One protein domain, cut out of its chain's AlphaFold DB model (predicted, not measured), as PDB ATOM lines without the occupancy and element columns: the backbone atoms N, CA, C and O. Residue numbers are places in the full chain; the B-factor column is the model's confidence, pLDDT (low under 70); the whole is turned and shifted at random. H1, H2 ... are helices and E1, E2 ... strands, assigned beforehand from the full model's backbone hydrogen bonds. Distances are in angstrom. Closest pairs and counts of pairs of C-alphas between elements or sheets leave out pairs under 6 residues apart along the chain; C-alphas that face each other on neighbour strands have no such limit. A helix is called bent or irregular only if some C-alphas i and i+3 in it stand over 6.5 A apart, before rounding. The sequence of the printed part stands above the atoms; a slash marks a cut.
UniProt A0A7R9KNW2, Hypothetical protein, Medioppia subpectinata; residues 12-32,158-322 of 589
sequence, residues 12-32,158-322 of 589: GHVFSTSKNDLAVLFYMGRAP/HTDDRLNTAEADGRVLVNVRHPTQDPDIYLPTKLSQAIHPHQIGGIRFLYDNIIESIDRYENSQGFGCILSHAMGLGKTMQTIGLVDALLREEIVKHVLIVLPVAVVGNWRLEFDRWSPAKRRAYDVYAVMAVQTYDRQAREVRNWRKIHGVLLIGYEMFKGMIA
ATOM      1  N   GLY A  12      48.947 -40.019 171.367       32.78
ATOM      2  CA  GLY A  12      48.885 -39.308 172.634       32.78
ATOM      3  C   GLY A  12      48.393 -40.299 173.672       32.78
ATOM      4  O   GLY A  12      47.205 -40.615 173.698       32.78
ATOM      5  N   HIS A  13      49.305 -40.833 174.465       36.88
ATOM      6  CA  HIS A  13      48.965 -41.533 175.681       36.88
ATOM      7  C   HIS A  13      48.740 -40.497 176.775       36.88
ATOM      8  O   HIS A  13      49.651 -39.740 177.102       36.88
ATOM      9  N   VAL A  14      47.544 -40.447 177.343       39.19
ATOM     10  CA  VAL A  14      47.286 -39.641 178.537       39.19
ATOM     11  C   VAL A  14      47.073 -40.599 179.693       39.19
ATOM     12  O   VAL A  14      46.243 -41.495 179.580       39.19
ATOM     13  N   PHE A  15      47.834 -40.435 180.769       38.22
ATOM     14  CA  PHE A  15      47.762 -41.255 181.972       38.22
ATOM     15  C   PHE A  15      47.737 -40.358 183.207       38.22
ATOM     16  O   PHE A  15      48.460 -39.363 183.272       38.22
ATOM     17  N   SER A  16      46.949 -40.726 184.210       38.84
ATOM     18  CA  SER A  16      47.069 -40.144 185.549       38.84
ATOM     19  C   SER A  16      48.201 -40.843 186.307       38.84
ATOM     20  O   SER A  16      48.254 -42.072 186.321       38.84
ATOM     21  N   THR A  17      49.140 -40.089 186.887       37.28
ATOM     22  CA  THR A  17      50.340 -40.658 187.542       37.28
ATOM     23  C   THR A  17      50.290 -40.605 189.067       37.28
ATOM     24  O   THR A  17      51.028 -41.339 189.721       37.28
ATOM     25  N   SER A  18      49.476 -39.713 189.644       48.62
ATOM     26  CA  SER A  18      49.348 -39.491 191.092       48.62
ATOM     27  C   SER A  18      48.120 -38.603 191.394       48.62
ATOM     28  O   SER A  18      47.509 -38.076 190.464       48.62
ATOM     29  N   LYS A  19      47.738 -38.428 192.672       52.75
ATOM     30  CA  LYS A  19      46.618 -37.550 193.067       52.75
ATOM     31  C   LYS A  19      46.846 -36.128 192.528       52.75
ATOM     32  O   LYS A  19      47.765 -35.452 192.981       52.75
ATOM     33  N   ASN A  20      45.974 -35.673 191.625       56.78
ATOM     34  CA  ASN A  20      46.003 -34.367 190.943       56.78
ATOM     35  C   ASN A  20      47.085 -34.185 189.857       56.78
ATOM     36  O   ASN A  20      47.301 -33.051 189.416       56.78
ATOM     37  N   ASP A  21      47.747 -35.254 189.405       58.22
ATOM     38  CA  ASP A  21      48.793 -35.171 188.380       58.22
ATOM     39  C   ASP A  21      48.392 -35.899 187.092       58.22
ATOM     40  O   ASP A  21      48.031 -37.079 187.101       58.22
ATOM     41  N   LEU A  22      48.538 -35.210 185.959       53.16
ATOM     42  CA  LEU A  22      48.269 -35.745 184.628       53.16
ATOM     43  C   LEU A  22      49.550 -35.788 183.790       53.16
ATOM     44  O   LEU A  22      50.225 -34.775 183.611       53.16
ATOM     45  N   ALA A  23      49.865 -36.936 183.201       47.22
ATOM     46  CA  ALA A  23      50.949 -37.074 182.240       47.22
ATOM     47  C   ALA A  23      50.392 -37.341 180.838       47.22
ATOM     48  O   ALA A  23      49.602 -38.255 180.618       47.22
ATOM     49  N   VAL A  24      50.842 -36.558 179.865       48.75
ATOM     50  CA  VAL A  24      50.563 -36.741 178.446       48.75
ATOM     51  C   VAL A  24      51.868 -37.092 177.742       48.75
ATOM     52  O   VAL A  24      52.751 -36.257 177.553       48.75
ATOM     53  N   LEU A  25      51.992 -38.344 177.331       41.22
ATOM     54  CA  LEU A  25      53.095 -38.840 176.534       41.22
ATOM     55  C   LEU A  25      52.649 -38.898 175.073       41.22
ATOM     56  O   LEU A  25      51.831 -39.734 174.698       41.22
ATOM     57  N   PHE A  26      53.199 -38.046 174.218       42.53
ATOM     58  CA  PHE A  26      53.119 -38.324 172.788       42.53
ATOM     59  C   PHE A  26      54.163 -39.386 172.462       42.53
ATOM     60  O   PHE A  26      55.225 -39.388 173.071       42.53
ATOM     61  N   TYR A  27      53.898 -40.302 171.539       34.47
ATOM     62  CA  TYR A  27      54.891 -41.262 171.060       34.47
ATOM     63  C   TYR A  27      54.899 -41.291 169.531       34.47
ATOM     64  O   TYR A  27      53.849 -41.184 168.887       34.47
ATOM     65  N   MET A  28      56.090 -41.432 168.953       30.66
ATOM     66  CA  MET A  28      56.296 -41.849 167.568       30.66
ATOM     67  C   MET A  28      57.246 -43.060 167.620       30.66
ATOM     68  O   MET A  28      58.410 -42.864 167.929       30.66
ATOM     69  N   GLY A  29      56.748 -44.294 167.432       25.61
ATOM     70  CA  GLY A  29      57.580 -45.520 167.464       25.61
ATOM     71  C   GLY A  29      56.802 -46.857 167.581       25.61
ATOM     72  O   GLY A  29      55.619 -46.845 167.915       25.61
ATOM     73  N   ARG A  30      57.443 -48.001 167.240       23.48
ATOM     74  CA  ARG A  30      56.885 -49.358 166.900       23.48
ATOM     75  C   ARG A  30      56.856 -50.397 168.058       23.48
ATOM     76  O   ARG A  30      57.750 -50.385 168.889       23.48
ATOM     77  N   ALA A  31      55.963 -51.408 167.992       21.56
ATOM     78  CA  ALA A  31      56.106 -52.755 168.609       21.56
ATOM     79  C   ALA A  31      55.341 -53.845 167.782       21.56
ATOM     80  O   ALA A  31      54.501 -53.456 166.970       21.56
ATOM     81  N   PRO A  32      55.682 -55.158 167.870       24.75
ATOM     82  CA  PRO A  32      55.612 -56.148 166.772       24.75
ATOM     83  C   PRO A  32      54.284 -56.933 166.632       24.75
ATOM     84  O   PRO A  32      53.391 -56.732 167.432       24.75
ATOM     85  N   HIS A 158      30.340 -40.057 172.016       55.34
ATOM     86  CA  HIS A 158      31.504 -39.387 171.443       55.34
ATOM     87  C   HIS A 158      31.817 -39.848 170.009       55.34
ATOM     88  O   HIS A 158      32.536 -39.137 169.311       55.34
ATOM     89  N   THR A 159      31.284 -40.994 169.558       51.47
ATOM     90  CA  THR A 159      31.447 -41.497 168.182       51.47
ATOM     91  C   THR A 159      30.397 -40.954 167.208       51.47
ATOM     92  O   THR A 159      30.608 -41.048 165.999       51.47
ATOM     93  N   ASP A 160      29.295 -40.371 167.694       59.81
ATOM     94  CA  ASP A 160      28.296 -39.714 166.848       59.81
ATOM     95  C   ASP A 160      28.534 -38.199 166.795       59.81
ATOM     96  O   ASP A 160      28.124 -37.436 167.673       59.81
ATOM     97  N   ASP A 161      29.166 -37.748 165.712       63.25
ATOM     98  CA  ASP A 161      29.456 -36.333 165.472       63.25
ATOM     99  C   ASP A 161      28.210 -35.435 165.474       63.25
ATOM    100  O   ASP A 161      28.327 -34.236 165.725       63.25
ATOM    101  N   ARG A 162      27.006 -35.984 165.257       62.38
ATOM    102  CA  ARG A 162      25.750 -35.216 165.332       62.38
ATOM    103  C   ARG A 162      25.426 -34.757 166.750       62.38
ATOM    104  O   ARG A 162      24.713 -33.773 166.916       62.38
ATOM    105  N   LEU A 163      25.940 -35.467 167.752       64.62
ATOM    106  CA  LEU A 163      25.744 -35.189 169.177       64.62
ATOM    107  C   LEU A 163      26.916 -34.377 169.759       64.62
ATOM    108  O   LEU A 163      26.853 -33.865 170.881       64.62
ATOM    109  N   ASN A 164      27.987 -34.216 168.981       78.19
ATOM    110  CA  ASN A 164      29.181 -33.450 169.316       78.19
ATOM    111  C   ASN A 164      29.069 -31.992 168.859       78.19
ATOM    112  O   ASN A 164      29.894 -31.493 168.098       78.19
ATOM    113  N   THR A 165      28.038 -31.299 169.333       79.38
ATOM    114  CA  THR A 165      27.785 -29.888 169.018       79.38
ATOM    115  C   THR A 165      27.913 -29.004 170.254       79.38
ATOM    116  O   THR A 165      27.843 -29.479 171.390       79.38
ATOM    117  N   ALA A 166      28.107 -27.705 170.027       81.19
ATOM    118  CA  ALA A 166      27.982 -26.699 171.075       81.19
ATOM    119  C   ALA A 166      26.517 -26.553 171.524       81.19
ATOM    120  O   ALA A 166      25.589 -26.860 170.771       81.19
ATOM    121  N   GLU A 167      26.329 -26.075 172.747       82.81
ATOM    122  CA  GLU A 167      25.038 -25.678 173.299       82.81
ATOM    123  C   GLU A 167      24.524 -24.393 172.632       82.81
ATOM    124  O   GLU A 167      25.240 -23.718 171.887       82.81
ATOM    125  N   ALA A 168      23.265 -24.035 172.903       77.00
ATOM    126  CA  ALA A 168      22.604 -22.881 172.287       77.00
ATOM    127  C   ALA A 168      23.315 -21.539 172.556       77.00
ATOM    128  O   ALA A 168      23.172 -20.598 171.779       77.00
ATOM    129  N   ASP A 169      24.098 -21.450 173.631       80.75
ATOM    130  CA  ASP A 169      24.900 -20.280 173.995       80.75
ATOM    131  C   ASP A 169      26.341 -20.314 173.437       80.75
ATOM    132  O   ASP A 169      27.143 -19.416 173.704       80.75
ATOM    133  N   GLY A 170      26.678 -21.341 172.648       80.56
ATOM    134  CA  GLY A 170      27.989 -21.535 172.033       80.56
ATOM    135  C   GLY A 170      29.046 -22.158 172.950       80.56
ATOM    136  O   GLY A 170      30.203 -22.286 172.534       80.56
ATOM    137  N   ARG A 171      28.699 -22.552 174.182       85.62
ATOM    138  CA  ARG A 171      29.595 -23.322 175.056       85.62
ATOM    139  C   ARG A 171      29.594 -24.795 174.663       85.62
ATOM    140  O   ARG A 171      28.660 -25.301 174.055       85.62
ATOM    141  N   VAL A 172      30.676 -25.494 174.989       87.62
ATOM    142  CA  VAL A 172      30.798 -26.935 174.735       87.62
ATOM    143  C   VAL A 172      31.006 -27.627 176.069       87.62
ATOM    144  O   VAL A 172      32.065 -27.466 176.684       87.62
ATOM    145  N   LEU A 173      29.995 -28.384 176.494       87.44
ATOM    146  CA  LEU A 173      30.056 -29.250 177.665       87.44
ATOM    147  C   LEU A 173      30.899 -30.494 177.355       87.44
ATOM    148  O   LEU A 173      30.648 -31.214 176.375       87.44
ATOM    149  N   VAL A 174      31.919 -30.719 178.184       85.31
ATOM    150  CA  VAL A 174      32.858 -31.841 178.068       85.31
ATOM    151  C   VAL A 174      32.289 -33.084 178.741       85.31
ATOM    152  O   VAL A 174      32.220 -34.140 178.124       85.31
ATOM    153  N   ASN A 175      31.837 -32.969 179.984       83.19
ATOM    154  CA  ASN A 175      31.414 -34.099 180.803       83.19
ATOM    155  C   ASN A 175      29.902 -34.350 180.701       83.19
ATOM    156  O   ASN A 175      29.202 -34.350 181.696       83.19
ATOM    157  N   VAL A 176      29.360 -34.585 179.506       76.19
ATOM    158  CA  VAL A 176      27.897 -34.628 179.250       76.19
ATOM    159  C   VAL A 176      27.102 -35.590 180.160       76.19
ATOM    160  O   VAL A 176      25.904 -35.405 180.348       76.19
ATOM    161  N   ARG A 177      27.741 -36.626 180.718       66.75
ATOM    162  CA  ARG A 177      27.105 -37.673 181.542       66.75
ATOM    163  C   ARG A 177      27.687 -37.797 182.955       66.75
ATOM    164  O   ARG A 177      27.635 -38.876 183.541       66.75
ATOM    165  N   HIS A 178      28.270 -36.726 183.487       68.62
ATOM    166  CA  HIS A 178      28.794 -36.736 184.852       68.62
ATOM    167  C   HIS A 178      27.672 -36.971 185.889       68.62
ATOM    168  O   HIS A 178      26.516 -36.610 185.644       68.62
ATOM    169  N   PRO A 179      27.978 -37.594 187.043       72.94
ATOM    170  CA  PRO A 179      27.034 -37.690 188.156       72.94
ATOM    171  C   PRO A 179      26.548 -36.302 188.577       72.94
ATOM    172  O   PRO A 179      27.334 -35.368 188.581       72.94
ATOM    173  N   THR A 180      25.307 -36.164 189.053       71.81
ATOM    174  CA  THR A 180      24.713 -34.867 189.467       71.81
ATOM    175  C   THR A 180      25.469 -34.129 190.585       71.81
ATOM    176  O   THR A 180      25.075 -33.035 190.971       71.81
ATOM    177  N   GLN A 181      26.476 -34.770 191.179       77.19
ATOM    178  CA  GLN A 181      27.328 -34.225 192.234       77.19
ATOM    179  C   GLN A 181      28.579 -33.537 191.669       77.19
ATOM    180  O   GLN A 181      29.136 -32.666 192.332       77.19
ATOM    181  N   ASP A 182      29.003 -33.915 190.460       77.31
ATOM    182  CA  ASP A 182      30.126 -33.286 189.774       77.31
ATOM    183  C   ASP A 182      29.639 -31.974 189.114       77.31
ATOM    184  O   ASP A 182      28.473 -31.868 188.732       77.31
ATOM    185  N   PRO A 183      30.486 -30.941 188.990       83.12
ATOM    186  CA  PRO A 183      30.146 -29.723 188.266       83.12
ATOM    187  C   PRO A 183      30.216 -29.929 186.746       83.12
ATOM    188  O   PRO A 183      31.008 -30.730 186.242       83.12
ATOM    189  N   ASP A 184      29.455 -29.130 185.999       86.94
ATOM    190  CA  ASP A 184      29.598 -29.024 184.545       86.94
ATOM    191  C   ASP A 184      30.985 -28.482 184.163       86.94
ATOM    192  O   ASP A 184      31.394 -27.402 184.599       86.94
ATOM    193  N   ILE A 185      31.680 -29.173 183.261       87.69
ATOM    194  CA  ILE A 185      33.007 -28.785 182.777       87.69
ATOM    195  C   ILE A 185      32.900 -28.308 181.334       87.69
ATOM    196  O   ILE A 185      32.620 -29.082 180.413       87.69
ATOM    197  N   TYR A 186      33.200 -27.028 181.118       90.31
ATOM    198  CA  TYR A 186      33.125 -26.400 179.801       90.31
ATOM    199  C   TYR A 186      34.504 -26.134 179.186       90.31
ATOM    200  O   TYR A 186      35.478 -25.766 179.860       90.31
ATOM    201  N   LEU A 187      34.569 -26.248 177.857       88.94
ATOM    202  CA  LEU A 187      35.729 -25.811 177.081       88.94
ATOM    203  C   LEU A 187      35.889 -24.282 177.098       88.94
ATOM    204  O   LEU A 187      34.894 -23.550 177.137       88.94
ATOM    205  N   PRO A 188      37.134 -23.773 177.011       84.00
ATOM    206  CA  PRO A 188      37.368 -22.336 176.960       84.00
ATOM    207  C   PRO A 188      36.725 -21.720 175.711       84.00
ATOM    208  O   PRO A 188      36.869 -22.233 174.602       84.00
ATOM    209  N   THR A 189      36.069 -20.567 175.876       82.25
ATOM    210  CA  THR A 189      35.201 -19.937 174.859       82.25
ATOM    211  C   THR A 189      35.850 -19.807 173.481       82.25
ATOM    212  O   THR A 189      35.209 -20.037 172.460       82.25
ATOM    213  N   LYS A 190      37.142 -19.463 173.431       82.56
ATOM    214  CA  LYS A 190      37.881 -19.303 172.169       82.56
ATOM    215  C   LYS A 190      38.058 -20.628 171.420       82.56
ATOM    216  O   LYS A 190      38.069 -20.639 170.194       82.56
ATOM    217  N   LEU A 191      38.225 -21.724 172.155       84.44
ATOM    218  CA  LEU A 191      38.361 -23.061 171.596       84.44
ATOM    219  C   LEU A 191      36.990 -23.591 171.165       84.44
ATOM    220  O   LEU A 191      36.878 -24.099 170.056       84.44
ATOM    221  N   SER A 192      35.940 -23.358 171.960       85.62
ATOM    222  CA  SER A 192      34.550 -23.716 171.626       85.62
ATOM    223  C   SER A 192      34.069 -23.125 170.293       85.62
ATOM    224  O   SER A 192      33.312 -23.765 169.576       85.62
ATOM    225  N   GLN A 193      34.554 -21.937 169.918       82.62
ATOM    226  CA  GLN A 193      34.214 -21.283 168.644       82.62
ATOM    227  C   GLN A 193      34.945 -21.854 167.420       82.62
ATOM    228  O   GLN A 193      34.519 -21.619 166.291       82.62
ATOM    229  N   ALA A 194      36.070 -22.542 167.620       82.25
ATOM    230  CA  ALA A 194      36.944 -23.010 166.542       82.25
ATOM    231  C   ALA A 194      36.992 -24.539 166.413       82.25
ATOM    232  O   ALA A 194      37.572 -25.054 165.456       82.25
ATOM    233  N   ILE A 195      36.441 -25.262 167.389       83.25
ATOM    234  CA  ILE A 195      36.494 -26.716 167.462       83.25
ATOM    235  C   ILE A 195      35.453 -27.370 166.544       83.25
ATOM    236  O   ILE A 195      34.315 -26.920 166.437       83.25
ATOM    237  N   HIS A 196      35.849 -28.453 165.880       80.44
ATOM    238  CA  HIS A 196      34.973 -29.259 165.029       80.44
ATOM    239  C   HIS A 196      34.313 -30.415 165.805       80.44
ATOM    240  O   HIS A 196      34.885 -30.876 166.795       80.44
ATOM    241  N   PRO A 197      33.168 -30.953 165.335       75.44
ATOM    242  CA  PRO A 197      32.442 -32.021 166.030       75.44
ATOM    243  C   PRO A 197      33.289 -33.250 166.385       75.44
ATOM    244  O   PRO A 197      33.333 -33.650 167.546       75.44
ATOM    245  N   HIS A 198      34.087 -33.767 165.448       69.81
ATOM    246  CA  HIS A 198      34.974 -34.912 165.705       69.81
ATOM    247  C   HIS A 198      36.036 -34.628 166.780       69.81
ATOM    248  O   HIS A 198      36.551 -35.530 167.438       69.81
ATOM    249  N   GLN A 199      36.397 -33.356 166.966       75.50
ATOM    250  CA  GLN A 199      37.349 -32.928 167.987       75.50
ATOM    251  C   GLN A 199      36.672 -32.805 169.351       75.50
ATOM    252  O   GLN A 199      37.291 -33.170 170.346       75.50
ATOM    253  N   ILE A 200      35.418 -32.345 169.396       80.75
ATOM    254  CA  ILE A 200      34.588 -32.379 170.608       80.75
ATOM    255  C   ILE A 200      34.427 -33.833 171.061       80.75
ATOM    256  O   ILE A 200      34.715 -34.136 172.217       80.75
ATOM    257  N   GLY A 201      34.077 -34.740 170.143       74.38
ATOM    258  CA  GLY A 201      34.016 -36.179 170.409       74.38
ATOM    259  C   GLY A 201      35.329 -36.721 170.972       74.38
ATOM    260  O   GLY A 201      35.333 -37.379 172.009       74.38
ATOM    261  N   GLY A 202      36.464 -36.349 170.373       71.88
ATOM    262  CA  GLY A 202      37.790 -36.704 170.886       71.88
ATOM    263  C   GLY A 202      38.057 -36.228 172.319       71.88
ATOM    264  O   GLY A 202      38.585 -36.988 173.123       71.88
ATOM    265  N   ILE A 203      37.671 -34.998 172.669       81.75
ATOM    266  CA  ILE A 203      37.838 -34.470 174.034       81.75
ATOM    267  C   ILE A 203      36.940 -35.208 175.030       81.75
ATOM    268  O   ILE A 203      37.407 -35.566 176.109       81.75
ATOM    269  N   ARG A 204      35.675 -35.449 174.670       82.44
ATOM    270  CA  ARG A 204      34.726 -36.200 175.504       82.44
ATOM    271  C   ARG A 204      35.231 -37.615 175.759       82.44
ATOM    272  O   ARG A 204      35.313 -38.035 176.904       82.44
ATOM    273  N   PHE A 205      35.711 -38.283 174.711       77.31
ATOM    274  CA  PHE A 205      36.367 -39.583 174.821       77.31
ATOM    275  C   PHE A 205      37.549 -39.558 175.800       77.31
ATOM    276  O   PHE A 205      37.661 -40.447 176.641       77.31
ATOM    277  N   LEU A 206      38.430 -38.553 175.722       71.12
ATOM    278  CA  LEU A 206      39.539 -38.430 176.672       71.12
ATOM    279  C   LEU A 206      39.025 -38.262 178.112       71.12
ATOM    280  O   LEU A 206      39.514 -38.942 179.007       71.12
ATOM    281  N   TYR A 207      38.039 -37.391 178.341       78.19
ATOM    282  CA  TYR A 207      37.470 -37.165 179.672       78.19
ATOM    283  C   TYR A 207      36.843 -38.442 180.252       78.19
ATOM    284  O   TYR A 207      37.187 -38.835 181.366       78.19
ATOM    285  N   ASP A 208      36.009 -39.130 179.467       71.88
ATOM    286  CA  ASP A 208      35.313 -40.359 179.866       71.88
ATOM    287  C   ASP A 208      36.287 -41.484 180.250       71.88
ATOM    288  O   ASP A 208      35.971 -42.317 181.096       71.88
ATOM    289  N   ASN A 209      37.472 -41.522 179.629       68.75
ATOM    290  CA  ASN A 209      38.464 -42.574 179.860       68.75
ATOM    291  C   ASN A 209      39.548 -42.203 180.878       68.75
ATOM    292  O   ASN A 209      40.222 -43.106 181.360       68.75
ATOM    293  N   ILE A 210      39.777 -40.920 181.169       66.75
ATOM    294  CA  ILE A 210      40.799 -40.481 182.138       66.75
ATOM    295  C   ILE A 210      40.164 -40.179 183.494       66.75
ATOM    296  O   ILE A 210      40.697 -40.595 184.523       66.75
ATOM    297  N   ILE A 211      39.072 -39.410 183.482       69.62
ATOM    298  CA  ILE A 211      38.410 -38.890 184.679       69.62
ATOM    299  C   ILE A 211      37.195 -39.752 185.004       69.62
ATOM    300  O   ILE A 211      37.118 -40.278 186.108       69.62
ATOM    301  N   GLU A 212      36.299 -39.956 184.029       66.25
ATOM    302  CA  GLU A 212      34.977 -40.591 184.180       66.25
ATOM    303  C   GLU A 212      34.046 -39.844 185.158       66.25
ATOM    304  O   GLU A 212      33.011 -39.330 184.741       66.25
ATOM    305  N   SER A 213      34.438 -39.731 186.430       69.38
ATOM    306  CA  SER A 213      33.861 -38.848 187.448       69.38
ATOM    307  C   SER A 213      34.948 -38.346 188.403       69.38
ATOM    308  O   SER A 213      35.995 -38.983 188.558       69.38
ATOM    309  N   ILE A 214      34.712 -37.217 189.071       70.31
ATOM    310  CA  ILE A 214      35.710 -36.610 189.967       70.31
ATOM    311  C   ILE A 214      36.010 -37.534 191.157       70.31
ATOM    312  O   ILE A 214      37.174 -37.820 191.431       70.31
ATOM    313  N   ASP A 215      34.980 -38.101 191.792       66.94
ATOM    314  CA  ASP A 215      35.140 -39.055 192.905       66.94
ATOM    315  C   ASP A 215      35.936 -40.311 192.498       66.94
ATOM    316  O   ASP A 215      36.813 -40.792 193.224       66.94
ATOM    317  N   ARG A 216      35.691 -40.835 191.289       64.06
ATOM    318  CA  ARG A 216      36.406 -42.015 190.790       64.06
ATOM    319  C   ARG A 216      37.856 -41.686 190.446       64.06
ATOM    320  O   ARG A 216      38.737 -42.525 190.661       64.06
ATOM    321  N   TYR A 217      38.120 -40.486 189.938       67.12
ATOM    322  CA  TYR A 217      39.473 -40.007 189.676       67.12
ATOM    323  C   TYR A 217      40.298 -39.894 190.969       67.12
ATOM    324  O   TYR A 217      41.442 -40.347 190.993       67.12
ATOM    325  N   GLU A 218      39.714 -39.397 192.065       64.50
ATOM    326  CA  GLU A 218      40.397 -39.286 193.366       64.50
ATOM    327  C   GLU A 218      40.722 -40.643 194.016       64.50
ATOM    328  O   GLU A 218      41.737 -40.781 194.712       64.50
ATOM    329  N   ASN A 219      39.867 -41.645 193.780       57.56
ATOM    330  CA  ASN A 219      39.909 -42.948 194.449       57.56
ATOM    331  C   ASN A 219      40.519 -44.085 193.607       57.56
ATOM    332  O   ASN A 219      40.688 -45.202 194.107       57.56
ATOM    333  N   SER A 220      40.859 -43.844 192.339       56.94
ATOM    334  CA  SER A 220      41.429 -44.858 191.440       56.94
ATOM    335  C   SER A 220      42.951 -44.746 191.301       56.94
ATOM    336  O   SER A 220      43.556 -43.712 191.566       56.94
ATOM    337  N   GLN A 221      43.597 -45.821 190.829       45.03
ATOM    338  CA  GLN A 221      45.029 -45.817 190.483       45.03
ATOM    339  C   GLN A 221      45.338 -45.058 189.176       45.03
ATOM    340  O   GLN A 221      46.443 -45.167 188.650       45.03
ATOM    341  N   GLY A 222      44.376 -44.284 188.662       50.19
ATOM    342  CA  GLY A 222      44.464 -43.594 187.386       50.19
ATOM    343  C   GLY A 222      44.049 -44.471 186.207       50.19
ATOM    344  O   GLY A 222      44.283 -45.679 186.179       50.19
ATOM    345  N   PHE A 223      43.442 -43.838 185.207       52.62
ATOM    346  CA  PHE A 223      43.118 -44.461 183.930       52.62
ATOM    347  C   PHE A 223      43.963 -43.861 182.808       52.62
ATOM    348  O   PHE A 223      44.537 -42.772 182.931       52.62
ATOM    349  N   GLY A 224      44.091 -44.627 181.728       52.69
ATOM    350  CA  GLY A 224      44.879 -44.274 180.563       52.69
ATOM    351  C   GLY A 224      44.038 -44.300 179.302       52.69
ATOM    352  O   GLY A 224      43.227 -45.205 179.122       52.69
ATOM    353  N   CYS A 225      44.279 -43.364 178.393       56.78
ATOM    354  CA  CYS A 225      43.625 -43.358 177.090       56.78
ATOM    355  C   CYS A 225      44.617 -43.099 175.953       56.78
ATOM    356  O   CYS A 225      45.658 -42.461 176.133       56.78
ATOM    357  N   ILE A 226      44.262 -43.581 174.763       56.88
ATOM    358  CA  ILE A 226      45.037 -43.421 173.532       56.88
ATOM    359  C   ILE A 226      44.232 -42.569 172.558       56.88
ATOM    360  O   ILE A 226      43.172 -42.989 172.102       56.88
ATOM    361  N   LEU A 227      44.762 -41.402 172.189       57.72
ATOM    362  CA  LEU A 227      44.206 -40.593 171.105       57.72
ATOM    363  C   LEU A 227      44.953 -40.877 169.797       57.72
ATOM    364  O   LEU A 227      46.039 -40.343 169.560       57.72
ATOM    365  N   SER A 228      44.360 -41.707 168.939       57.78
ATOM    366  CA  SER A 228      44.964 -42.202 167.691       57.78
ATOM    367  C   SER A 228      44.404 -41.564 166.411       57.78
ATOM    368  O   SER A 228      44.660 -42.068 165.318       57.78
ATOM    369  N   HIS A 229      43.696 -40.427 166.506       52.59
ATOM    370  CA  HIS A 229      43.204 -39.681 165.337       52.59
ATOM    371  C   HIS A 229      44.296 -39.460 164.273       52.59
ATOM    372  O   HIS A 229      45.466 -39.215 164.601       52.59
ATOM    373  N   ALA A 230      43.908 -39.457 162.992       42.59
ATOM    374  CA  ALA A 230      44.813 -39.200 161.871       42.59
ATOM    375  C   ALA A 230      45.615 -37.888 162.038       42.59
ATOM    376  O   ALA A 230      45.239 -36.952 162.761       42.59
ATOM    377  N   MET A 231      46.789 -37.818 161.403       52.50
ATOM    378  CA  MET A 231      47.615 -36.606 161.415       52.50
ATOM    379  C   MET A 231      46.851 -35.439 160.772       52.50
ATOM    380  O   MET A 231      46.192 -35.615 159.756       52.50
ATOM    381  N   GLY A 232      46.926 -34.245 161.371       51.25
ATOM    382  CA  GLY A 232      46.235 -33.050 160.864       51.25
ATOM    383  C   GLY A 232      44.824 -32.806 161.414       51.25
ATOM    384  O   GLY A 232      44.319 -31.702 161.260       51.25
ATOM    385  N   LEU A 233      44.221 -33.749 162.151       60.31
ATOM    386  CA  LEU A 233      42.874 -33.581 162.736       60.31
ATOM    387  C   LEU A 233      42.817 -32.724 164.020       60.31
ATOM    388  O   LEU A 233      41.779 -32.655 164.674       60.31
ATOM    389  N   GLY A 234      43.915 -32.062 164.396       66.69
ATOM    390  CA  GLY A 234      43.946 -31.136 165.534       66.69
ATOM    391  C   GLY A 234      44.043 -31.793 166.917       66.69
ATOM    392  O   GLY A 234      43.524 -31.242 167.882       66.69
ATOM    393  N   LYS A 235      44.735 -32.938 167.043       79.06
ATOM    394  CA  LYS A 235      44.981 -33.616 168.337       79.06
ATOM    395  C   LYS A 235      45.559 -32.682 169.405       79.06
ATOM    396  O   LYS A 235      45.115 -32.712 170.542       79.06
ATOM    397  N   THR A 236      46.501 -31.817 169.027       82.25
ATOM    398  CA  THR A 236      47.089 -30.818 169.930       82.25
ATOM    399  C   THR A 236      46.028 -29.900 170.533       82.25
ATOM    400  O   THR A 236      46.036 -29.680 171.738       82.25
ATOM    401  N   MET A 237      45.072 -29.425 169.731       85.00
ATOM    402  CA  MET A 237      43.977 -28.584 170.218       85.00
ATOM    403  C   MET A 237      43.028 -29.361 171.139       85.00
ATOM    404  O   MET A 237      42.611 -28.818 172.156       85.00
ATOM    405  N   GLN A 238      42.740 -30.631 170.831       82.75
ATOM    406  CA  GLN A 238      41.926 -31.502 171.693       82.75
ATOM    407  C   GLN A 238      42.578 -31.685 173.070       82.75
ATOM    408  O   GLN A 238      41.947 -31.456 174.098       82.75
ATOM    409  N   THR A 239      43.873 -32.013 173.096       86.19
ATOM    410  CA  THR A 239      44.635 -32.163 174.342       86.19
ATOM    411  C   THR A 239      44.702 -30.857 175.131       86.19
ATOM    412  O   THR A 239      44.469 -30.873 176.333       86.19
ATOM    413  N   ILE A 240      44.986 -29.722 174.477       89.94
ATOM    414  CA  ILE A 240      45.029 -28.411 175.144       89.94
ATOM    415  C   ILE A 240      43.659 -28.056 175.729       89.94
ATOM    416  O   ILE A 240      43.601 -27.582 176.857       89.94
ATOM    417  N   GLY A 241      42.570 -28.304 174.993       88.75
ATOM    418  CA  GLY A 241      41.212 -28.016 175.456       88.75
ATOM    419  C   GLY A 241      40.833 -28.799 176.708       88.75
ATOM    420  O   GLY A 241      40.294 -28.211 177.642       88.75
ATOM    421  N   LEU A 242      41.180 -30.088 176.759       88.12
ATOM    422  CA  LEU A 242      40.988 -30.898 177.959       88.12
ATOM    423  C   LEU A 242      41.858 -30.405 179.121       88.12
ATOM    424  O   LEU A 242      41.345 -30.169 180.205       88.12
ATOM    425  N   VAL A 243      43.165 -30.230 178.897       88.94
ATOM    426  CA  VAL A 243      44.116 -29.802 179.939       88.94
ATOM    427  C   VAL A 243      43.714 -28.460 180.550       88.94
ATOM    428  O   VAL A 243      43.756 -28.312 181.768       88.94
ATOM    429  N   ASP A 244      43.299 -27.499 179.724       89.25
ATOM    430  CA  ASP A 244      42.830 -26.192 180.184       89.25
ATOM    431  C   ASP A 244      41.560 -26.314 181.031       89.25
ATOM    432  O   ASP A 244      41.476 -25.690 182.086       89.25
ATOM    433  N   ALA A 245      40.602 -27.149 180.613       88.12
ATOM    434  CA  ALA A 245      39.390 -27.395 181.384       88.12
ATOM    435  C   ALA A 245      39.702 -28.036 182.749       88.12
ATOM    436  O   ALA A 245      39.240 -27.537 183.768       88.12
ATOM    437  N   LEU A 246      40.551 -29.070 182.792       86.06
ATOM    438  CA  LEU A 246      40.897 -29.754 184.044       86.06
ATOM    439  C   LEU A 246      41.700 -28.872 185.014       86.06
ATOM    440  O   LEU A 246      41.492 -28.957 186.220       86.06
ATOM    441  N   LEU A 247      42.622 -28.044 184.507       85.69
ATOM    442  CA  LEU A 247      43.404 -27.119 185.336       85.69
ATOM    443  C   LEU A 247      42.555 -25.958 185.867       85.69
ATOM    444  O   LEU A 247      42.811 -25.475 186.965       85.69
ATOM    445  N   ARG A 248      41.568 -25.486 185.092       85.62
ATOM    446  CA  ARG A 248      40.691 -24.377 185.493       85.62
ATOM    447  C   ARG A 248      39.720 -24.776 186.597       85.62
ATOM    448  O   ARG A 248      39.502 -23.983 187.503       85.62
ATOM    449  N   GLU A 249      39.186 -25.990 186.520       84.50
ATOM    450  CA  GLU A 249      38.313 -26.562 187.551       84.50
ATOM    451  C   GLU A 249      39.112 -27.188 188.714       84.50
ATOM    452  O   GLU A 249      38.549 -27.883 189.552       84.50
ATOM    453  N   GLU A 250      40.436 -26.982 188.750       82.62
ATOM    454  CA  GLU A 250      41.370 -27.487 189.770       82.62
ATOM    455  C   GLU A 250      41.351 -29.014 190.000       82.62
ATOM    456  O   GLU A 250      41.889 -29.504 190.993       82.62
ATOM    457  N   ILE A 251      40.810 -29.783 189.047       79.38
ATOM    458  CA  ILE A 251      40.768 -31.257 189.074       79.38
ATOM    459  C   ILE A 251      42.187 -31.833 189.001       79.38
ATOM    460  O   ILE A 251      42.514 -32.838 189.630       79.38
ATOM    461  N   VAL A 252      43.054 -31.180 188.225       79.62
ATOM    462  CA  VAL A 252      44.486 -31.486 188.152       79.62
ATOM    463  C   VAL A 252      45.281 -30.236 188.496       79.62
ATOM    464  O   VAL A 252      44.869 -29.122 188.189       79.62
ATOM    465  N   LYS A 253      46.446 -30.415 189.117       78.50
ATOM    466  CA  LYS A 253      47.356 -29.324 189.497       78.50
ATOM    467  C   LYS A 253      48.607 -29.320 188.635       78.50
ATOM    468  O   LYS A 253      49.075 -28.259 188.227       78.50
ATOM    469  N   HIS A 254      49.148 -30.490 188.311       80.62
ATOM    470  CA  HIS A 254      50.340 -30.589 187.477       80.62
ATOM    471  C   HIS A 254      50.070 -31.419 186.233       80.62
ATOM    472  O   HIS A 254      49.631 -32.563 186.311       80.62
ATOM    473  N   VAL A 255      50.386 -30.846 185.072       81.88
ATOM    474  CA  VAL A 255      50.329 -31.552 183.795       81.88
ATOM    475  C   VAL A 255      51.718 -31.629 183.181       81.88
ATOM    476  O   VAL A 255      52.347 -30.605 182.923       81.88
ATOM    477  N   LEU A 256      52.202 -32.837 182.922       82.50
ATOM    478  CA  LEU A 256      53.459 -33.087 182.228       82.50
ATOM    479  C   LEU A 256      53.171 -33.504 180.787       82.50
ATOM    480  O   LEU A 256      52.499 -34.502 180.573       82.50
ATOM    481  N   ILE A 257      53.712 -32.797 179.797       83.50
ATOM    482  CA  ILE A 257      53.588 -33.158 178.381       83.50
ATOM    483  C   ILE A 257      54.973 -33.456 177.810       83.50
ATOM    484  O   ILE A 257      55.817 -32.564 177.683       83.50
ATOM    485  N   VAL A 258      55.196 -34.716 177.437       75.88
ATOM    486  CA  VAL A 258      56.454 -35.182 176.845       75.88
ATOM    487  C   VAL A 258      56.309 -35.253 175.328       75.88
ATOM    488  O   VAL A 258      55.379 -35.874 174.803       75.88
ATOM    489  N   LEU A 259      57.220 -34.586 174.621       73.94
ATOM    490  CA  LEU A 259      57.130 -34.318 173.185       73.94
ATOM    491  C   LEU A 259      58.472 -34.565 172.474       73.94
ATOM    492  O   LEU A 259      59.530 -34.502 173.106       73.94
ATOM    493  N   PRO A 260      58.480 -34.731 171.137       72.25
ATOM    494  CA  PRO A 260      59.700 -34.570 170.350       72.25
ATOM    495  C   PRO A 260      60.280 -33.161 170.538       72.25
ATOM    496  O   PRO A 260      59.543 -32.172 170.513       72.25
ATOM    497  N   VAL A 261      61.605 -33.040 170.679       67.75
ATOM    498  CA  VAL A 261      62.267 -31.760 171.024       67.75
ATOM    499  C   VAL A 261      61.935 -30.649 170.019       67.75
ATOM    500  O   VAL A 261      61.708 -29.504 170.410       67.75
ATOM    501  N   ALA A 262      61.842 -30.996 168.734       68.31
ATOM    502  CA  ALA A 262      61.556 -30.057 167.651       68.31
ATOM    503  C   ALA A 262      60.180 -29.373 167.768       68.31
ATOM    504  O   ALA A 262      60.007 -28.267 167.260       68.31
ATOM    505  N   VAL A 263      59.202 -29.997 168.438       73.94
ATOM    506  CA  VAL A 263      57.825 -29.478 168.503       73.94
ATOM    507  C   VAL A 263      57.482 -28.800 169.827       73.94
ATOM    508  O   VAL A 263      56.443 -28.150 169.900       73.94
ATOM    509  N   VAL A 264      58.346 -28.867 170.848       79.12
ATOM    510  CA  VAL A 264      58.112 -28.234 172.166       79.12
ATOM    511  C   VAL A 264      57.805 -26.737 172.019       79.12
ATOM    512  O   VAL A 264      56.845 -26.232 172.602       79.12
ATOM    513  N   GLY A 265      58.569 -26.035 171.173       79.56
ATOM    514  CA  GLY A 265      58.351 -24.611 170.902       79.56
ATOM    515  C   GLY A 265      57.010 -24.331 170.221       79.56
ATOM    516  O   GLY A 265      56.300 -23.410 170.617       79.56
ATOM    517  N   ASN A 266      56.619 -25.163 169.249       82.94
ATOM    518  CA  ASN A 266      55.326 -25.035 168.577       82.94
ATOM    519  C   ASN A 266      54.159 -25.286 169.541       82.94
ATOM    520  O   ASN A 266      53.184 -24.544 169.537       82.94
ATOM    521  N   TRP A 267      54.277 -26.282 170.421       87.50
ATOM    522  CA  TRP A 267      53.276 -26.555 171.451       87.50
ATOM    523  C   TRP A 267      53.088 -25.379 172.407       87.50
ATOM    524  O   TRP A 267      51.953 -25.045 172.741       87.50
ATOM    525  N   ARG A 268      54.167 -24.685 172.795       86.81
ATOM    526  CA  ARG A 268      54.057 -23.471 173.618       86.81
ATOM    527  C   ARG A 268      53.228 -22.382 172.928       86.81
ATOM    528  O   ARG A 268      52.408 -21.750 173.595       86.81
ATOM    529  N   LEU A 269      53.422 -22.198 171.619       85.38
ATOM    530  CA  LEU A 269      52.658 -21.247 170.805       85.38
ATOM    531  C   LEU A 269      51.189 -21.660 170.657       85.38
ATOM    532  O   LEU A 269      50.311 -20.809 170.741       85.38
ATOM    533  N   GLU A 270      50.908 -22.953 170.481       87.69
ATOM    534  CA  GLU A 270      49.535 -23.473 170.441       87.69
ATOM    535  C   GLU A 270      48.820 -23.244 171.780       87.69
ATOM    536  O   GLU A 270      47.673 -22.793 171.792       87.69
ATOM    537  N   PHE A 271      49.501 -23.446 172.915       89.06
ATOM    538  CA  PHE A 271      48.957 -23.070 174.222       89.06
ATOM    539  C   PHE A 271      48.610 -21.582 174.270       89.06
ATOM    540  O   PHE A 271      47.497 -21.247 174.643       89.06
ATOM    541  N   ASP A 272      49.492 -20.681 173.832       87.81
ATOM    542  CA  ASP A 272      49.193 -19.239 173.831       87.81
ATOM    543  C   ASP A 272      48.094 -18.836 172.838       87.81
ATOM    544  O   ASP A 272      47.385 -17.847 173.050       87.81
ATOM    545  N   ARG A 273      47.916 -19.611 171.764       85.88
ATOM    546  CA  ARG A 273      46.845 -19.415 170.787       85.88
ATOM    547  C   ARG A 273      45.482 -19.782 171.368       85.88
ATOM    548  O   ARG A 273      44.553 -18.974 171.242       85.88
ATOM    549  N   TRP A 274      45.360 -20.972 171.953       85.75
ATOM    550  CA  TRP A 274      44.081 -21.556 172.376       85.75
ATOM    551  C   TRP A 274      43.726 -21.253 173.837       85.75
ATOM    552  O   TRP A 274      42.557 -21.023 174.129       85.75
ATOM    553  N   SER A 275      44.728 -21.144 174.711       83.38
ATOM    554  CA  SER A 275      44.626 -20.740 176.122       83.38
ATOM    555  C   SER A 275      45.625 -19.600 176.429       83.38
ATOM    556  O   SER A 275      46.739 -19.819 176.925       83.38
ATOM    557  N   PRO A 276      45.291 -18.343 176.071       82.00
ATOM    558  CA  PRO A 276      46.219 -17.219 176.195       82.00
ATOM    559  C   PRO A 276      46.608 -16.923 177.648       82.00
ATOM    560  O   PRO A 276      45.736 -16.831 178.510       82.00
ATOM    561  N   ALA A 277      47.892 -16.633 177.896       74.75
ATOM    562  CA  ALA A 277      48.448 -16.349 179.230       74.75
ATOM    563  C   ALA A 277      47.667 -15.301 180.049       74.75
ATOM    564  O   ALA A 277      47.560 -15.415 181.259       74.75
ATOM    565  N   LYS A 278      47.070 -14.297 179.391       72.12
ATOM    566  CA  LYS A 278      46.268 -13.251 180.057       72.12
ATOM    567  C   LYS A 278      44.928 -13.743 180.621       72.12
ATOM    568  O   LYS A 278      44.266 -12.987 181.320       72.12
ATOM    569  N   ARG A 279      44.474 -14.935 180.226       70.38
ATOM    570  CA  ARG A 279      43.139 -15.477 180.526       70.38
ATOM    571  C   ARG A 279      43.172 -16.852 181.195       70.38
ATOM    572  O   ARG A 279      42.106 -17.367 181.507       70.38
ATOM    573  N   ARG A 280      44.352 -17.444 181.393       76.12
ATOM    574  CA  ARG A 280      44.507 -18.746 182.054       76.12
ATOM    575  C   ARG A 280      45.068 -18.570 183.460       76.12
ATOM    576  O   ARG A 280      45.921 -17.714 183.674       76.12
ATOM    577  N   ALA A 281      44.591 -19.389 184.393       76.31
ATOM    578  CA  ALA A 281      44.978 -19.350 185.806       76.31
ATOM    579  C   ALA A 281      46.304 -20.080 186.104       76.31
ATOM    580  O   ALA A 281      46.737 -20.130 187.248       76.31
ATOM    581  N   TYR A 282      46.945 -20.649 185.081       85.94
ATOM    582  CA  TYR A 282      48.127 -21.493 185.215       85.94
ATOM    583  C   TYR A 282      49.232 -21.108 184.223       85.94
ATOM    584  O   TYR A 282      48.993 -20.568 183.135       85.94
ATOM    585  N   ASP A 283      50.468 -21.454 184.576       88.06
ATOM    586  CA  ASP A 283      51.632 -21.240 183.725       88.06
ATOM    587  C   ASP A 283      51.935 -22.441 182.822       88.06
ATOM    588  O   ASP A 283      51.601 -23.591 183.112       88.06
ATOM    589  N   VAL A 284      52.610 -22.157 181.705       90.06
ATOM    590  CA  VAL A 284      53.127 -23.177 180.784       90.06
ATOM    591  C   VAL A 284      54.641 -23.019 180.701       90.06
ATOM    592  O   VAL A 284      55.152 -22.077 180.082       90.06
ATOM    593  N   TYR A 285      55.340 -23.956 181.324       89.44
ATOM    594  CA  TYR A 285      56.790 -24.052 181.396       89.44
ATOM    595  C   TYR A 285      57.290 -24.904 180.229       89.44
ATOM    596  O   TYR A 285      56.759 -25.981 179.977       89.44
ATOM    597  N   ALA A 286      58.295 -24.435 179.490       86.81
ATOM    598  CA  ALA A 286      58.826 -25.159 178.334       86.81
ATOM    599  C   ALA A 286      60.344 -25.307 178.435       86.81
ATOM    600  O   ALA A 286      61.084 -24.319 178.392       86.81
ATOM    601  N   VAL A 287      60.797 -26.556 178.531       80.69
ATOM    602  CA  VAL A 287      62.216 -26.915 178.593       80.69
ATOM    603  C   VAL A 287      62.735 -27.074 177.169       80.69
ATOM    604  O   VAL A 287      62.558 -28.108 176.526       80.69
ATOM    605  N   MET A 288      63.378 -26.023 176.668       72.19
ATOM    606  CA  MET A 288      63.917 -25.977 175.307       72.19
ATOM    607  C   MET A 288      65.403 -26.351 175.296       72.19
ATOM    608  O   MET A 288      66.150 -25.996 176.210       72.19
ATOM    609  N   ALA A 289      65.866 -27.003 174.225       61.94
ATOM    610  CA  ALA A 289      67.266 -27.427 174.090       61.94
ATOM    611  C   ALA A 289      68.273 -26.257 174.073       61.94
ATOM    612  O   ALA A 289      69.393 -26.412 174.545       61.94
ATOM    613  N   VAL A 290      67.860 -25.082 173.583       66.06
ATOM    614  CA  VAL A 290      68.682 -23.854 173.523       66.06
ATOM    615  C   VAL A 290      68.908 -23.218 174.907       66.06
ATOM    616  O   VAL A 290      69.797 -22.387 175.075       66.06
ATOM    617  N   GLN A 291      68.111 -23.574 175.918       69.62
ATOM    618  CA  GLN A 291      68.235 -22.999 177.259       69.62
ATOM    619  C   GLN A 291      69.425 -23.600 178.023       69.62
ATOM    620  O   GLN A 291      69.731 -24.784 177.902       69.62
ATOM    621  N   THR A 292      70.054 -22.794 178.882       70.62
ATOM    622  CA  THR A 292      71.095 -23.267 179.806       70.62
ATOM    623  C   THR A 292      70.522 -24.239 180.841       70.62
ATOM    624  O   THR A 292      69.351 -24.135 181.212       70.62
ATOM    625  N   TYR A 293      71.350 -25.150 181.365       68.81
ATOM    626  CA  TYR A 293      70.937 -26.127 182.383       68.81
ATOM    627  C   TYR A 293      70.289 -25.479 183.615       68.81
ATOM    628  O   TYR A 293      69.272 -25.969 184.099       68.81
ATOM    629  N   ASP A 294      70.811 -24.341 184.079       68.94
ATOM    630  CA  ASP A 294      70.229 -23.606 185.211       68.94
ATOM    631  C   ASP A 294      68.831 -23.068 184.907       68.94
ATOM    632  O   ASP A 294      67.960 -23.033 185.778       68.94
ATOM    633  N   ARG A 295      68.593 -22.643 183.662       72.50
ATOM    634  CA  ARG A 295      67.266 -22.213 183.224       72.50
ATOM    635  C   ARG A 295      66.326 -23.410 183.128       72.50
ATOM    636  O   ARG A 295      65.247 -23.346 183.700       72.50
ATOM    637  N   GLN A 296      66.761 -24.514 182.522       73.88
ATOM    638  CA  GLN A 296      65.983 -25.756 182.434       73.88
ATOM    639  C   GLN A 296      65.572 -26.272 183.826       73.88
ATOM    640  O   GLN A 296      64.405 -26.577 184.060       73.88
ATOM    641  N   ALA A 297      66.504 -26.298 184.783       73.62
ATOM    642  CA  ALA A 297      66.230 -26.711 186.159       73.62
ATOM    643  C   ALA A 297      65.264 -25.760 186.886       73.62
ATOM    644  O   ALA A 297      64.487 -26.198 187.736       73.62
ATOM    645  N   ARG A 298      65.302 -24.461 186.568       76.06
ATOM    646  CA  ARG A 298      64.392 -23.458 187.132       76.06
ATOM    647  C   ARG A 298      62.966 -23.633 186.631       76.06
ATOM    648  O   ARG A 298      62.062 -23.596 187.452       76.06
ATOM    649  N   GLU A 299      62.774 -23.868 185.333       80.81
ATOM    650  CA  GLU A 299      61.450 -24.129 184.746       80.81
ATOM    651  C   GLU A 299      60.777 -25.326 185.437       80.81
ATOM    652  O   GLU A 299      59.642 -25.219 185.895       80.81
ATOM    653  N   VAL A 300      61.508 -26.430 185.630       78.44
ATOM    654  CA  VAL A 300      60.985 -27.625 186.320       78.44
ATOM    655  C   VAL A 300      60.682 -27.353 187.797       78.44
ATOM    656  O   VAL A 300      59.649 -27.781 188.310       78.44
ATOM    657  N   ARG A 301      61.553 -26.617 188.505       78.12
ATOM    658  CA  ARG A 301      61.298 -26.237 189.908       78.12
ATOM    659  C   ARG A 301      60.093 -25.314 190.046       78.12
ATOM    660  O   ARG A 301      59.350 -25.456 191.013       78.12
ATOM    661  N   ASN A 302      59.925 -24.372 189.124       82.94
ATOM    662  CA  ASN A 302      58.803 -23.442 189.126       82.94
ATOM    663  C   ASN A 302      57.498 -24.183 188.851       82.94
ATOM    664  O   ASN A 302      56.568 -24.044 189.637       82.94
ATOM    665  N   TRP A 303      57.476 -25.062 187.846       86.69
ATOM    666  CA  TRP A 303      56.330 -25.924 187.560       86.69
ATOM    667  C   TRP A 303      55.883 -26.743 188.774       86.69
ATOM    668  O   TRP A 303      54.698 -26.776 189.105       86.69
ATOM    669  N   ARG A 304      56.837 -27.342 189.497       78.94
ATOM    670  CA  ARG A 304      56.546 -28.100 190.721       78.94
ATOM    671  C   ARG A 304      55.962 -27.231 191.845       78.94
ATOM    672  O   ARG A 304      55.242 -27.752 192.685       78.94
ATOM    673  N   LYS A 305      56.295 -25.938 191.904       79.75
ATOM    674  CA  LYS A 305      55.861 -25.033 192.983       79.75
ATOM    675  C   LYS A 305      54.558 -24.294 192.688       79.75
ATOM    676  O   LYS A 305      53.798 -24.063 193.614       79.75
ATOM    677  N   ILE A 306      54.366 -23.855 191.447       81.62
ATOM    678  CA  ILE A 306      53.315 -22.900 191.055       81.62
ATOM    679  C   ILE A 306      52.117 -23.611 190.406       81.62
ATOM    680  O   ILE A 306      51.060 -23.001 190.286       81.62
ATOM    681  N   HIS A 307      52.246 -24.904 190.074       82.81
ATOM    682  CA  HIS A 307      51.237 -25.685 189.344       82.81
ATOM    683  C   HIS A 307      51.112 -25.244 187.868       82.81
ATOM    684  O   HIS A 307      51.660 -24.221 187.453       82.81
ATOM    685  N   GLY A 308      50.483 -26.065 187.025       86.06
ATOM    686  CA  GLY A 308      50.333 -25.809 185.587       86.06
ATOM    687  C   GLY A 308      50.979 -26.867 184.691       86.06
ATOM    688  O   GLY A 308      51.053 -28.045 185.045       86.06
ATOM    689  N   VAL A 309      51.436 -26.461 183.504       90.75
ATOM    690  CA  VAL A 309      51.867 -27.382 182.437       90.75
ATOM    691  C   VAL A 309      53.381 -27.338 182.234       90.75
ATOM    692  O   VAL A 309      53.941 -26.260 182.051       90.75
ATOM    693  N   LEU A 310      54.042 -28.495 182.178       88.75
ATOM    694  CA  LEU A 310      55.448 -28.637 181.794       88.75
ATOM    695  C   LEU A 310      55.568 -29.331 180.439       88.75
ATOM    696  O   LEU A 310      55.193 -30.488 180.296       88.75
ATOM    697  N   LEU A 311      56.148 -28.642 179.460       89.44
ATOM    698  CA  LEU A 311      56.520 -29.196 178.164       89.44
ATOM    699  C   LEU A 311      57.994 -29.600 178.198       89.44
ATOM    700  O   LEU A 311      58.870 -28.752 178.404       89.44
ATOM    701  N   ILE A 312      58.277 -30.878 177.966       80.25
ATOM    702  CA  ILE A 312      59.640 -31.410 178.001       80.25
ATOM    703  C   ILE A 312      59.906 -32.335 176.812       80.25
ATOM    704  O   ILE A 312      59.033 -33.065 176.351       80.25
ATOM    705  N   GLY A 313      61.136 -32.292 176.299       74.19
ATOM    706  CA  GLY A 313      61.605 -33.248 175.300       74.19
ATOM    707  C   GLY A 313      61.881 -34.625 175.908       74.19
ATOM    708  O   GLY A 313      62.329 -34.687 177.054       74.19
ATOM    709  N   TYR A 314      61.711 -35.709 175.144       60.91
ATOM    710  CA  TYR A 314      61.988 -37.074 175.631       60.91
ATOM    711  C   TYR A 314      63.347 -37.215 176.316       60.91
ATOM    712  O   TYR A 314      63.420 -37.769 177.403       60.91
ATOM    713  N   GLU A 315      64.410 -36.650 175.744       62.78
ATOM    714  CA  GLU A 315      65.762 -36.818 176.289       62.78
ATOM    715  C   GLU A 315      66.000 -36.106 177.604       62.78
ATOM    716  O   GLU A 315      66.658 -36.626 178.504       62.78
ATOM    717  N   MET A 316      65.429 -34.915 177.748       65.50
ATOM    718  CA  MET A 316      65.484 -34.206 179.019       65.50
ATOM    719  C   MET A 316      64.695 -34.966 180.084       65.50
ATOM    720  O   MET A 316      65.143 -35.048 181.220       65.50
ATOM    721  N   PHE A 317      63.558 -35.554 179.709       67.94
ATOM    722  CA  PHE A 317      62.739 -36.362 180.605       67.94
ATOM    723  C   PHE A 317      63.441 -37.667 181.017       67.94
ATOM    724  O   PHE A 317      63.593 -37.920 182.211       67.94
ATOM    725  N   LYS A 318      63.970 -38.440 180.056       61.78
ATOM    726  CA  LYS A 318      64.782 -39.645 180.305       61.78
ATOM    727  C   LYS A 318      65.977 -39.329 181.207       61.78
ATOM    728  O   LYS A 318      66.190 -40.006 182.207       61.78
ATOM    729  N   GLY A 319      66.714 -38.260 180.900       56.62
ATOM    730  CA  GLY A 319      67.867 -37.827 181.690       56.62
ATOM    731  C   GLY A 319      67.524 -37.353 183.107       56.62
ATOM    732  O   GLY A 319      68.389 -37.400 183.975       56.62
ATOM    733  N   MET A 320      66.289 -36.905 183.361       62.28
ATOM    734  CA  MET A 320      65.814 -36.548 184.706       62.28
ATOM    735  C   MET A 320      65.369 -37.765 185.521       62.28
ATOM    736  O   MET A 320      65.499 -37.743 186.742       62.28
ATOM    737  N   ILE A 321      64.847 -38.802 184.860       58.41
ATOM    738  CA  ILE A 321      64.427 -40.056 185.504       58.41
ATOM    739  C   ILE A 321      65.629 -40.950 185.814       58.41
ATOM    740  O   ILE A 321      65.627 -41.658 186.817       58.41
ATOM    741  N   ALA A 322      66.665 -40.915 184.976       52.16
ATOM    742  CA  ALA A 322      67.897 -41.642 185.225       52.16
ATOM    743  C   ALA A 322      68.640 -41.034 186.433       52.16
ATOM    744  O   ALA A 322      69.394 -40.068 186.300       52.16
TER     745      ALA A 322
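Overview. This is residues 12 to 32 and 158 to 322 of the 589 residues of the protein "Hypothetical protein" of Medioppia subpectinata (UniProt A0A7R9KNW2). A twisted six-stranded sheet has helices over both faces: H2, H4 and H5 cover one face, H6 and H7 the other, in three layers. The unnamed residues 158 to 188 lie beyond H2, away from the sheet. The printed part has 186 residues, with seven helices and six strands in the order E1 E2 H1 H2 H3 E3 H4 E4 H5 E5 H6 E6 H7; the class is mixed. The mixed sheet runs E3 E1 E2 E4 E6 E5, antiparallel from E3 to E2 and parallel from E2 to E5. The whole is compact, with a radius of gyration of the C-alphas of 16.3 A and spans of 49 by 45 by 35 A.

Along the chain. The strands are E3, residues 224 to 227, 10.2 A; E1, 12 to 18, 18.5 A, from C-alpha 12 at (48.885, -39.308, 172.634); E2, 21 to 27, 19.3 A; E4, 254 to 259, 16.3 A; E6, 308 to 313, 17.0 A; and E5, 283 to 286, 9.8 A. The helices are H2, 197 to 210, 20.0 A; H4, 235 to 248, 20.0 A; H5, 261 to 274, 20.9 A; H6, 293 to 306, 19.9 A; H7, 314 to 321, 10.6 A, to C-alpha 321 at (64.427, -40.056, 185.504); H1, 189 to 192, 5.0 A; and H3, 214 to 219, 8.8 A. H5 is irregular: C-alphas 262 and 265 are 7.1 A apart.

Arrangement. Within hydrogen-bond range are N 225 and O 14 of E3 and E1, 3.0 A; N 13 and O 25 of the hairpin E1 and E2, 2.8 A; N 24 and O 256 of E2 and E4, 2.7 A; N 257 and O 310 of E4 and E6, 2.8 A; and N 309 and O 283 of E6 and E5, 2.9 A. E5, H6 and E6 form a strand-helix-strand unit, parallel neighbour strands with a helix between, its crossover right-handed. Two units are split by other strands, also right-handed: E3, H4, E4 and E4, H5, E5. H4 touches H2 at a steep tilt of 54 degrees, closest at C-alphas 203 and 238, 5.6 A. With residues 236 to 241 alone, H4 touches H5, closest at C-alphas 240 and 271, 6.7 A. On the opposite face H6 runs along the strands, at a height over the sheet of 9.2 A, and H7 stands up from the sheet. H1 and H3 are not on the sheet; H1 is close to but not clearly touching H4, with C-alphas 191 and 241 closest, 6.9 A. Every O i to N i+4 pair is within range in H2, H3, H4, H6 and H7, and 8 of 10 in H5; H1 is too short for one.

Size, cuts and confidence. The C-alphas of Ala 168 and Ala 322, the two farthest apart, are 50.7 A apart. Residues 33 to 157 are not printed, and C-alphas 32 and 158 across this cut are 29.7 A apart. Of the links printed whole, none is long. Mean pLDDT of the printed part is 71.3; 71 residues are under 70, among them 12 to 32, 215 to 234 and 314 to 322.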